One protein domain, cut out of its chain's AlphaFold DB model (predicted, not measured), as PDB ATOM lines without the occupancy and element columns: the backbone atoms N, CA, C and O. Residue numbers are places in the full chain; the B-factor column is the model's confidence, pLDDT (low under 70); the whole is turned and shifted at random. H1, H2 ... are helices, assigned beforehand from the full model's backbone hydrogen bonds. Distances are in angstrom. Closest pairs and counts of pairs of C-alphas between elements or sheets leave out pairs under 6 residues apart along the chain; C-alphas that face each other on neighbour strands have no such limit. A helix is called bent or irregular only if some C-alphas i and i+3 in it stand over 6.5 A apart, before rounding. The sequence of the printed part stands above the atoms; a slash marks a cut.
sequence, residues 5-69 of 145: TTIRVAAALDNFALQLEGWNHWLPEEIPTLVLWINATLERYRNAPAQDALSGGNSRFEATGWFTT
ATOM      1  N   THR A   5     213.071 244.279 339.192       90.94
ATOM      2  CA  THR A   5     214.104 243.372 338.672       90.94
ATOM      3  C   THR A   5     213.519 242.475 337.590       90.94
ATOM      4  O   THR A   5     214.111 242.348 336.520       90.94
ATOM      5  N   THR A   6     212.333 241.907 337.821       91.94
ATOM      6  CA  THR A   6     211.619 241.105 336.814       91.94
ATOM      7  C   THR A   6     211.345 241.912 335.539       91.94
ATOM      8  O   THR A   6     211.558 241.405 334.441       91.94
ATOM      9  N   ILE A   7     210.953 243.186 335.665       94.19
ATOM     10  CA  ILE A   7     210.736 244.079 334.510       94.19
ATOM     11  C   ILE A   7     212.032 244.279 333.711       94.19
ATOM     12  O   ILE A   7     212.022 244.185 332.486       94.19
ATOM     13  N   ARG A   8     213.163 244.511 334.390       94.31
ATOM     14  CA  ARG A   8     214.467 244.691 333.729       94.31
ATOM     15  C   ARG A   8     214.934 243.432 333.003       94.31
ATOM     16  O   ARG A   8     215.489 243.540 331.917       94.31
ATOM     17  N   VAL A   9     214.712 242.256 333.588       94.19
ATOM     18  CA  VAL A   9     215.065 240.972 332.964       94.19
ATOM     19  C   VAL A   9     214.209 240.708 331.727       94.19
ATOM     20  O   VAL A   9     214.751 240.337 330.692       94.19
ATOM     21  N   ALA A  10     212.901 240.973 331.795       93.44
ATOM     22  CA  ALA A  10     212.020 240.864 330.633       93.44
ATOM     23  C   ALA A  10     212.442 241.819 329.503       93.44
ATOM     24  O   ALA A  10     212.538 241.400 328.355       93.44
ATOM     25  N   ALA A  11     212.774 243.072 329.832       94.69
ATOM     26  CA  ALA A  11     213.286 244.031 328.855       94.69
ATOM     27  C   ALA A  11     214.640 243.605 328.258       94.69
ATOM     28  O   ALA A  11     214.902 243.858 327.086       94.69
ATOM     29  N   ALA A  12     215.517 242.962 329.034       95.00
ATOM     30  CA  ALA A  12     216.780 242.433 328.518       95.00
ATOM     31  C   ALA A  12     216.552 241.295 327.510       95.00
ATOM     32  O   ALA A  12     217.172 241.295 326.452       95.00
ATOM     33  N   LEU A  13     215.630 240.370 327.806       94.69
ATOM     34  CA  LEU A  13     215.242 239.304 326.880       94.69
ATOM     35  C   LEU A  13     214.616 239.856 325.591       94.69
ATOM     36  O   LEU A  13     214.956 239.386 324.512       94.69
ATOM     37  N   ASP A  14     213.742 240.856 325.695       93.38
ATOM     38  CA  ASP A  14     213.113 241.503 324.534       93.38
ATOM     39  C   ASP A  14     214.156 242.179 323.629       93.38
ATOM     40  O   ASP A  14     214.229 241.908 322.433       93.38
ATOM     41  N   ASN A  15     215.066 242.963 324.219       92.19
ATOM     42  CA  ASN A  15     216.182 243.564 323.483       92.19
ATOM     43  C   ASN A  15     217.087 242.509 322.834       92.19
ATOM     44  O   ASN A  15     217.552 242.703 321.714       92.19
ATOM     45  N   PHE A  16     217.345 241.400 323.527       91.31
ATOM     46  CA  PHE A  16     218.108 240.291 322.970       91.31
ATOM     47  C   PHE A  16     217.382 239.653 321.778       91.31
ATOM     48  O   PHE A  16     218.004 239.453 320.740       91.31
ATOM     49  N   ALA A  17     216.072 239.407 321.867       88.88
ATOM     50  CA  ALA A  17     215.286 238.879 320.750       88.88
ATOM     51  C   ALA A  17     215.331 239.808 319.521       88.88
ATOM     52  O   ALA A  17     215.536 239.334 318.407       88.88
ATOM     53  N   LEU A  18     215.256 241.127 319.726       87.75
ATOM     54  CA  LEU A  18     215.426 242.114 318.653       87.75
ATOM     55  C   LEU A  18     216.833 242.084 318.036       87.75
ATOM     56  O   LEU A  18     216.986 242.259 316.830       87.75
ATOM     57  N   GLN A  19     217.875 241.847 318.839       84.06
ATOM     58  CA  GLN A  19     219.232 241.659 318.313       84.06
ATOM     59  C   GLN A  19     219.335 240.397 317.452       84.06
ATOM     60  O   GLN A  19     220.044 240.414 316.448       84.06
ATOM     61  N   LEU A  20     218.617 239.328 317.814       79.75
ATOM     62  CA  LEU A  20     218.596 238.084 317.047       79.75
ATOM     63  C   LEU A  20     217.935 238.235 315.675       79.75
ATOM     64  O   LEU A  20     218.403 237.610 314.729       79.75
ATOM     65  N   GLU A  21     216.920 239.091 315.528       70.62
ATOM     66  CA  GLU A  21     216.309 239.373 314.217       70.62
ATOM     67  C   GLU A  21     217.317 239.945 313.200       70.62
ATOM     68  O   GLU A  21     217.147 239.771 311.993       70.62
ATOM     69  N   GLY A  22     218.388 240.594 313.673       60.88
ATOM     70  CA  GLY A  22     219.489 241.092 312.842       60.88
ATOM     71  C   GLY A  22     220.748 240.213 312.837       60.88
ATOM     72  O   GLY A  22     221.700 240.531 312.119       60.88
ATOM     73  N   TRP A  23     220.793 239.141 313.634       56.44
ATOM     74  CA  TRP A  23     221.993 238.338 313.875       56.44
ATOM     75  C   TRP A  23     221.861 236.942 313.267       56.44
ATOM     76  O   TRP A  23     221.312 236.048 313.901       56.44
ATOM     77  N   ASN A  24     222.419 236.785 312.057       55.03
ATOM     78  CA  ASN A  24     222.427 235.572 311.228       55.03
ATOM     79  C   ASN A  24     221.031 234.984 310.926       55.03
ATOM     80  O   ASN A  24     220.092 235.041 311.709       55.03
ATOM     81  N   HIS A  25     220.866 234.418 309.730       59.66
ATOM     82  CA  HIS A  25     219.628 233.718 309.393       59.66
ATOM     83  C   HIS A  25     219.621 232.383 310.140       59.66
ATOM     84  O   HIS A  25     220.178 231.412 309.637       59.66
ATOM     85  N   TRP A  26     219.025 232.355 311.334       65.44
ATOM     86  CA  TRP A  26     218.779 231.119 312.072       65.44
ATOM     87  C   TRP A  26     218.024 230.146 311.173       65.44
ATOM     88  O   TRP A  26     216.946 230.470 310.659       65.44
ATOM     89  N   LEU A  27     218.581 228.956 310.972       68.56
ATOM     90  CA  LEU A  27     217.874 227.915 310.246       68.56
ATOM     91  C   LEU A  27     216.713 227.404 311.121       68.56
ATOM     92  O   LEU A  27     216.812 227.402 312.354       68.56
ATOM     93  N   PRO A  28     215.588 226.966 310.527       72.81
ATOM     94  CA  PRO A  28     214.435 226.477 311.285       72.81
ATOM     95  C   PRO A  28     214.777 225.385 312.314       72.81
ATOM     96  O   PRO A  28     214.160 225.319 313.377       72.81
ATOM     97  N   GLU A  29     215.771 224.547 312.026       69.81
ATOM     98  CA  GLU A  29     216.289 223.495 312.905       69.81
ATOM     99  C   GLU A  29     217.053 224.007 314.139       69.81
ATOM    100  O   GLU A  29     217.205 223.268 315.114       69.81
ATOM    101  N   GLU A  30     217.504 225.260 314.136       74.44
ATOM    102  CA  GLU A  30     218.287 225.870 315.219       74.44
ATOM    103  C   GLU A  30     217.385 226.568 316.246       74.44
ATOM    104  O   GLU A  30     217.729 226.661 317.429       74.44
ATOM    105  N   ILE A  31     216.184 226.981 315.819       82.31
ATOM    106  CA  ILE A  31     215.188 227.662 316.659       82.31
ATOM    107  C   ILE A  31     214.850 226.863 317.934       82.31
ATOM    108  O   ILE A  31     214.851 227.461 319.013       82.31
ATOM    109  N   PRO A  32     214.599 225.536 317.897       85.00
ATOM    110  CA  PRO A  32     214.318 224.772 319.114       85.00
ATOM    111  C   PRO A  32     215.451 224.830 320.147       85.00
ATOM    112  O   PRO A  32     215.187 224.880 321.348       85.00
ATOM    113  N   THR A  33     216.704 224.855 319.691       82.88
ATOM    114  CA  THR A  33     217.887 224.925 320.559       82.88
ATOM    115  C   THR A  33     217.992 226.293 321.229       82.88
ATOM    116  O   THR A  33     218.213 226.374 322.440       82.88
ATOM    117  N   LEU A  34     217.755 227.366 320.472       86.50
ATOM    118  CA  LEU A  34     217.691 228.724 321.004       86.50
ATOM    119  C   LEU A  34     216.574 228.865 322.051       86.50
ATOM    120  O   LEU A  34     216.807 229.365 323.152       86.50
ATOM    121  N   VAL A  35     215.370 228.377 321.743       89.50
ATOM    122  CA  VAL A  35     214.228 228.399 322.673       89.50
ATOM    123  C   VAL A  35     214.546 227.621 323.952       89.50
ATOM    124  O   VAL A  35     214.236 228.086 325.051       89.50
ATOM    125  N   LEU A  36     215.197 226.460 323.836       89.06
ATOM    126  CA  LEU A  36     215.625 225.673 324.990       89.06
ATOM    127  C   LEU A  36     216.599 226.456 325.883       89.06
ATOM    128  O   LEU A  36     216.434 226.455 327.104       89.06
ATOM    129  N   TRP A  37     217.571 227.154 325.296       91.88
ATOM    130  CA  TRP A  37     218.522 227.984 326.038       91.88
ATOM    131  C   TRP A  37     217.856 229.172 326.737       91.88
ATOM    132  O   TRP A  37     218.130 229.420 327.915       91.88
ATOM    133  N   ILE A  38     216.937 229.870 326.057       93.31
ATOM    134  CA  ILE A  38     216.155 230.962 326.658       93.31
ATOM    135  C   ILE A  38     215.373 230.432 327.865       93.31
ATOM    136  O   ILE A  38     215.439 231.013 328.950       93.31
ATOM    137  N   ASN A  39     214.690 229.296 327.708       93.25
ATOM    138  CA  ASN A  39     213.931 228.668 328.788       93.25
ATOM    139  C   ASN A  39     214.827 228.267 329.965       93.25
ATOM    140  O   ASN A  39     214.489 228.561 331.110       93.25
ATOM    141  N   ALA A  40     215.985 227.653 329.707       92.12
ATOM    142  CA  ALA A  40     216.943 227.290 330.751       92.12
ATOM    143  C   ALA A  40     217.486 228.528 331.493       92.12
ATOM    144  O   ALA A  40     217.620 228.514 332.718       92.12
ATOM    145  N   THR A  41     217.736 229.622 330.772       93.81
ATOM    146  CA  THR A  41     218.209 230.892 331.348       93.81
ATOM    147  C   THR A  41     217.134 231.550 332.219       93.81
ATOM    148  O   THR A  41     217.419 232.008 333.328       93.81
ATOM    149  N   LEU A  42     215.874 231.540 331.775       94.25
ATOM    150  CA  LEU A  42     214.736 232.014 332.571       94.25
ATOM    151  C   LEU A  42     214.477 231.133 333.800       94.25
ATOM    152  O   LEU A  42     214.153 231.648 334.872       94.25
ATOM    153  N   GLU A  43     214.653 229.819 333.679       94.25
ATOM    154  CA  GLU A  43     214.545 228.893 334.806       94.25
ATOM    155  C   GLU A  43     215.646 229.159 335.841       94.25
ATOM    156  O   GLU A  43     215.379 229.212 337.043       94.25
ATOM    157  N   ARG A  44     216.879 229.428 335.392       93.38
ATOM    158  CA  ARG A  44     217.970 229.869 336.270       93.38
ATOM    159  C   ARG A  44     217.607 231.158 337.008       93.38
ATOM    160  O   ARG A  44     217.826 231.241 338.213       93.38
ATOM    161  N   TYR A  45     217.006 232.131 336.322       94.38
ATOM    162  CA  TYR A  45     216.541 233.371 336.951       94.38
ATOM    163  C   TYR A  45     215.470 233.107 338.016       94.38
ATOM    164  O   TYR A  45     215.551 233.644 339.121       94.38
ATOM    165  N   ARG A  46     214.491 232.244 337.715       93.38
ATOM    166  CA  ARG A  46     213.418 231.881 338.652       93.38
ATOM    167  C   ARG A  46     213.961 231.244 339.933       93.38
ATOM    168  O   ARG A  46     213.439 231.515 341.010       93.38
ATOM    169  N   ASN A  47     215.016 230.437 339.815       94.00
ATOM    170  CA  ASN A  47     215.640 229.734 340.937       94.00
ATOM    171  C   ASN A  47     216.733 230.549 341.658       94.00
ATOM    172  O   ASN A  47     217.134 230.179 342.764       94.00
ATOM    173  N   ALA A  48     217.181 231.673 341.087       93.62
ATOM    174  CA  ALA A  48     218.216 232.534 341.662       93.62
ATOM    175  C   ALA A  48     217.925 233.011 343.102       93.62
ATOM    176  O   ALA A  48     218.815 232.865 343.932       93.62
ATOM    177  N   PRO A  49     216.710 233.475 343.479       91.50
ATOM    178  CA  PRO A  49     216.440 233.887 344.860       91.50
ATOM    179  C   PRO A  49     216.681 232.776 345.894       91.50
ATOM    180  O   PRO A  49     217.165 233.049 346.989       91.50
ATOM    181  N   ALA A  50     216.342 231.526 345.558       92.31
ATOM    182  CA  ALA A  50     216.538 230.394 346.459       92.31
ATOM    183  C   ALA A  50     218.029 230.063 346.625       92.31
ATOM    184  O   ALA A  50     218.481 229.791 347.733       92.31
ATOM    185  N   GLN A  51     218.802 230.134 345.538       88.50
ATOM    186  CA  GLN A  51     220.253 229.930 345.565       88.50
ATOM    187  C   GLN A  51     220.979 231.071 346.288       88.50
ATOM    188  O   GLN A  51     221.872 230.828 347.101       88.50
ATOM    189  N   ASP A  52     220.568 232.313 346.042       92.94
ATOM    190  CA  ASP A  52     221.099 233.519 346.679       92.94
ATOM    191  C   ASP A  52     220.861 233.480 348.197       92.94
ATOM    192  O   ASP A  52     221.768 233.784 348.966       92.94
ATOM    193  N   ALA A  53     219.695 233.008 348.654       90.81
ATOM    194  CA  ALA A  53     219.399 232.848 350.080       90.81
ATOM    195  C   ALA A  53     220.325 231.840 350.789       90.81
ATOM    196  O   ALA A  53     220.622 232.008 351.969       90.81
ATOM    197  N   LEU A  54     220.786 230.804 350.079       90.25
ATOM    198  CA  LEU A  54     221.714 229.800 350.613       90.25
ATOM    199  C   LEU A  54     223.173 230.265 350.573       90.25
ATOM    200  O   LEU A  54     223.956 229.925 351.455       90.25
ATOM    201  N   SER A  55     223.543 231.013 349.534       89.50
ATOM    202  CA  SER A  55     224.928 231.411 349.255       89.50
ATOM    203  C   SER A  55     225.280 232.828 349.719       89.50
ATOM    204  O   SER A  55     226.454 233.191 349.718       89.50
ATOM    205  N   GLY A  56     224.288 233.637 350.105       87.31
ATOM    206  CA  GLY A  56     224.447 235.078 350.320       87.31
ATOM    207  C   GLY A  56     224.660 235.870 349.022       87.31
ATOM    208  O   GLY A  56     225.179 236.983 349.068       87.31
ATOM    209  N   GLY A  57     224.318 235.283 347.871       88.50
ATOM    210  CA  GLY A  57     224.533 235.856 346.543       88.50
ATOM    211  C   GLY A  57     223.511 236.919 346.132       88.50
ATOM    212  O   GLY A  57     222.552 237.221 346.838       88.50
ATOM    213  N   ASN A  58     223.725 237.489 344.946       89.88
ATOM    214  CA  ASN A  58     222.849 238.476 344.309       89.88
ATOM    215  C   ASN A  58     222.612 238.159 342.818       89.88
ATOM    216  O   ASN A  58     222.307 239.059 342.029       89.88
ATOM    217  N   SER A  59     222.744 236.888 342.429       89.62
ATOM    218  CA  SER A  59     222.712 236.435 341.036       89.62
ATOM    219  C   SER A  59     221.419 236.823 340.314       89.62
ATOM    220  O   SER A  59     221.431 237.103 339.114       89.62
ATOM    221  N   ARG A  60     220.304 236.953 341.050       88.50
ATOM    222  CA  ARG A  60     219.032 237.450 340.506       88.50
ATOM    223  C   ARG A  60     219.150 238.851 339.886       88.50
ATOM    224  O   ARG A  60     218.456 239.141 338.914       88.50
ATOM    225  N   PHE A  61     219.991 239.725 340.440       87.56
ATOM    226  CA  PHE A  61     220.172 241.099 339.954       87.56
ATOM    227  C   PHE A  61     221.100 241.182 338.739       87.56
ATOM    228  O   PHE A  61     220.970 242.106 337.938       87.56
ATOM    229  N   GLU A  62     221.997 240.210 338.580       91.44
ATOM    230  CA  GLU A  62     222.923 240.120 337.448       91.44
ATOM    231  C   GLU A  62     222.275 239.504 336.199       91.44
ATOM    232  O   GLU A  62     222.830 239.585 335.103       91.44
ATOM    233  N   ALA A  63     221.074 238.934 336.344       92.25
ATOM    234  CA  ALA A  63     220.393 238.173 335.301       92.25
ATOM    235  C   ALA A  63     220.124 238.939 334.001       92.25
ATOM    236  O   ALA A  63     220.026 238.332 332.937       92.25
ATOM    237  N   THR A  64     220.062 240.272 334.047       91.88
ATOM    238  CA  THR A  64     219.956 241.093 332.832       91.88
ATOM    239  C   THR A  64     221.141 240.893 331.891       91.88
ATOM    240  O   THR A  64     220.975 240.985 330.684       91.88
ATOM    241  N   GLY A  65     222.332 240.610 332.432       91.62
ATOM    242  CA  GLY A  65     223.549 240.388 331.651       91.62
ATOM    243  C   GLY A  65     223.661 238.988 331.043       91.62
ATOM    244  O   GLY A  65     224.612 238.728 330.314       91.62
ATOM    245  N   TRP A  66     222.729 238.075 331.336       93.38
ATOM    246  CA  TRP A  66     222.777 236.710 330.798       93.38
ATOM    247  C   TRP A  66     222.269 236.632 329.354       93.38
ATOM    248  O   TRP A  66     222.697 235.750 328.612       93.38
ATOM    249  N   PHE A  67     221.402 237.561 328.943       92.81
ATOM    250  CA  PHE A  67     220.842 237.631 327.591       92.81
ATOM    251  C   PHE A  67     221.752 238.448 326.669       92.81
ATOM    252  O   PHE A  67     221.600 239.658 326.529       92.81
ATOM    253  N   THR A  68     222.738 237.784 326.071       89.81
ATOM    254  CA  THR A  68     223.698 238.395 325.143       89.81
ATOM    255  C   THR A  68     224.193 237.356 324.139       89.81
ATOM    256  O   THR A  68     224.357 236.187 324.486       89.81
ATOM    257  N   THR A  69     224.493 237.780 322.909       83.88
ATOM    258  CA  THR A  69     225.099 236.932 321.862       83.88
ATOM    259  C   THR A  69     226.521 236.478 322.213       83.88
ATOM    260  O   THR A  69     227.049 235.526 321.646       83.88
TER     261      THR A  69
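What this domain is: This is residues 5 to 69 of the 145 residues of an uncharacterized protein of Phytophthora sojae (strain P6497) (UniProt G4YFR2). Two long helices, H1 and H2, run side by side in opposite directions without quite meeting, and the short helix H3 folds back from the far end of H2 to pack on both. A loop joins H1 to H2 at one end of this rod, and H2 has a kink near its other end. The printed part has 65 residues with three named helices, in the order H1, H2, H3, and no named strand; its class is all helix. It is only just loose, close to compact, with a radius of gyration of the C-alphas of 13.4 A and spans of 41 by 20 by 15 A.

How they stand to each other: H1, residues 5 to 21, and H2, residues 31 to 55, are near each other, with 9 pairs of C-alphas within 10 A and the closest 8.4 A apart. H3, residues 59 to 66, touches H1; their closest C-alphas, those of Val 9 and Thr 64, are 4.9 A apart. These two run the same way at a shallow tilt of 15 degrees. H2 touches H3 with residues 41 to 52 alone, and their closest C-alphas, those of Ala 48 and Arg 60, are 5.1 A apart. H2 and H3 form a helical hairpin, running opposite ways at a shallow tilt of 24 degrees. In H1 every O i to N i+4 pair is within hydrogen-bond range; in H2 19 of 21 are, and in H3 1 of 4, beside 3 of 5 O i to N i+3 pairs.

Where its parts are: H1 begins at C-alpha 5, (214.104, 243.372, 338.672), and is 24.9 A long. H2 is 34.2 A long, with a kink of 49 degrees near residue 49; it is irregular, C-alphas 46 and 49 being 7.2 A apart. H3 is irregular too, with C-alphas 61 and 64 7.1 A apart, and ends at C-alpha 66, (222.777, 236.710, 330.798).

The domain as a whole: The C-alphas farthest apart, those of His 25 and Leu 54, are 41.5 A apart. The printed part has no cut; the link from H1 to H2 is short and that from H2 to H3 is tight. Residues 27 to 33, of which 31 to 33 belong to H2, stand free. The mean pLDDT of the printed part is 86.9, and residues 22 to 27 and 29 are under 70.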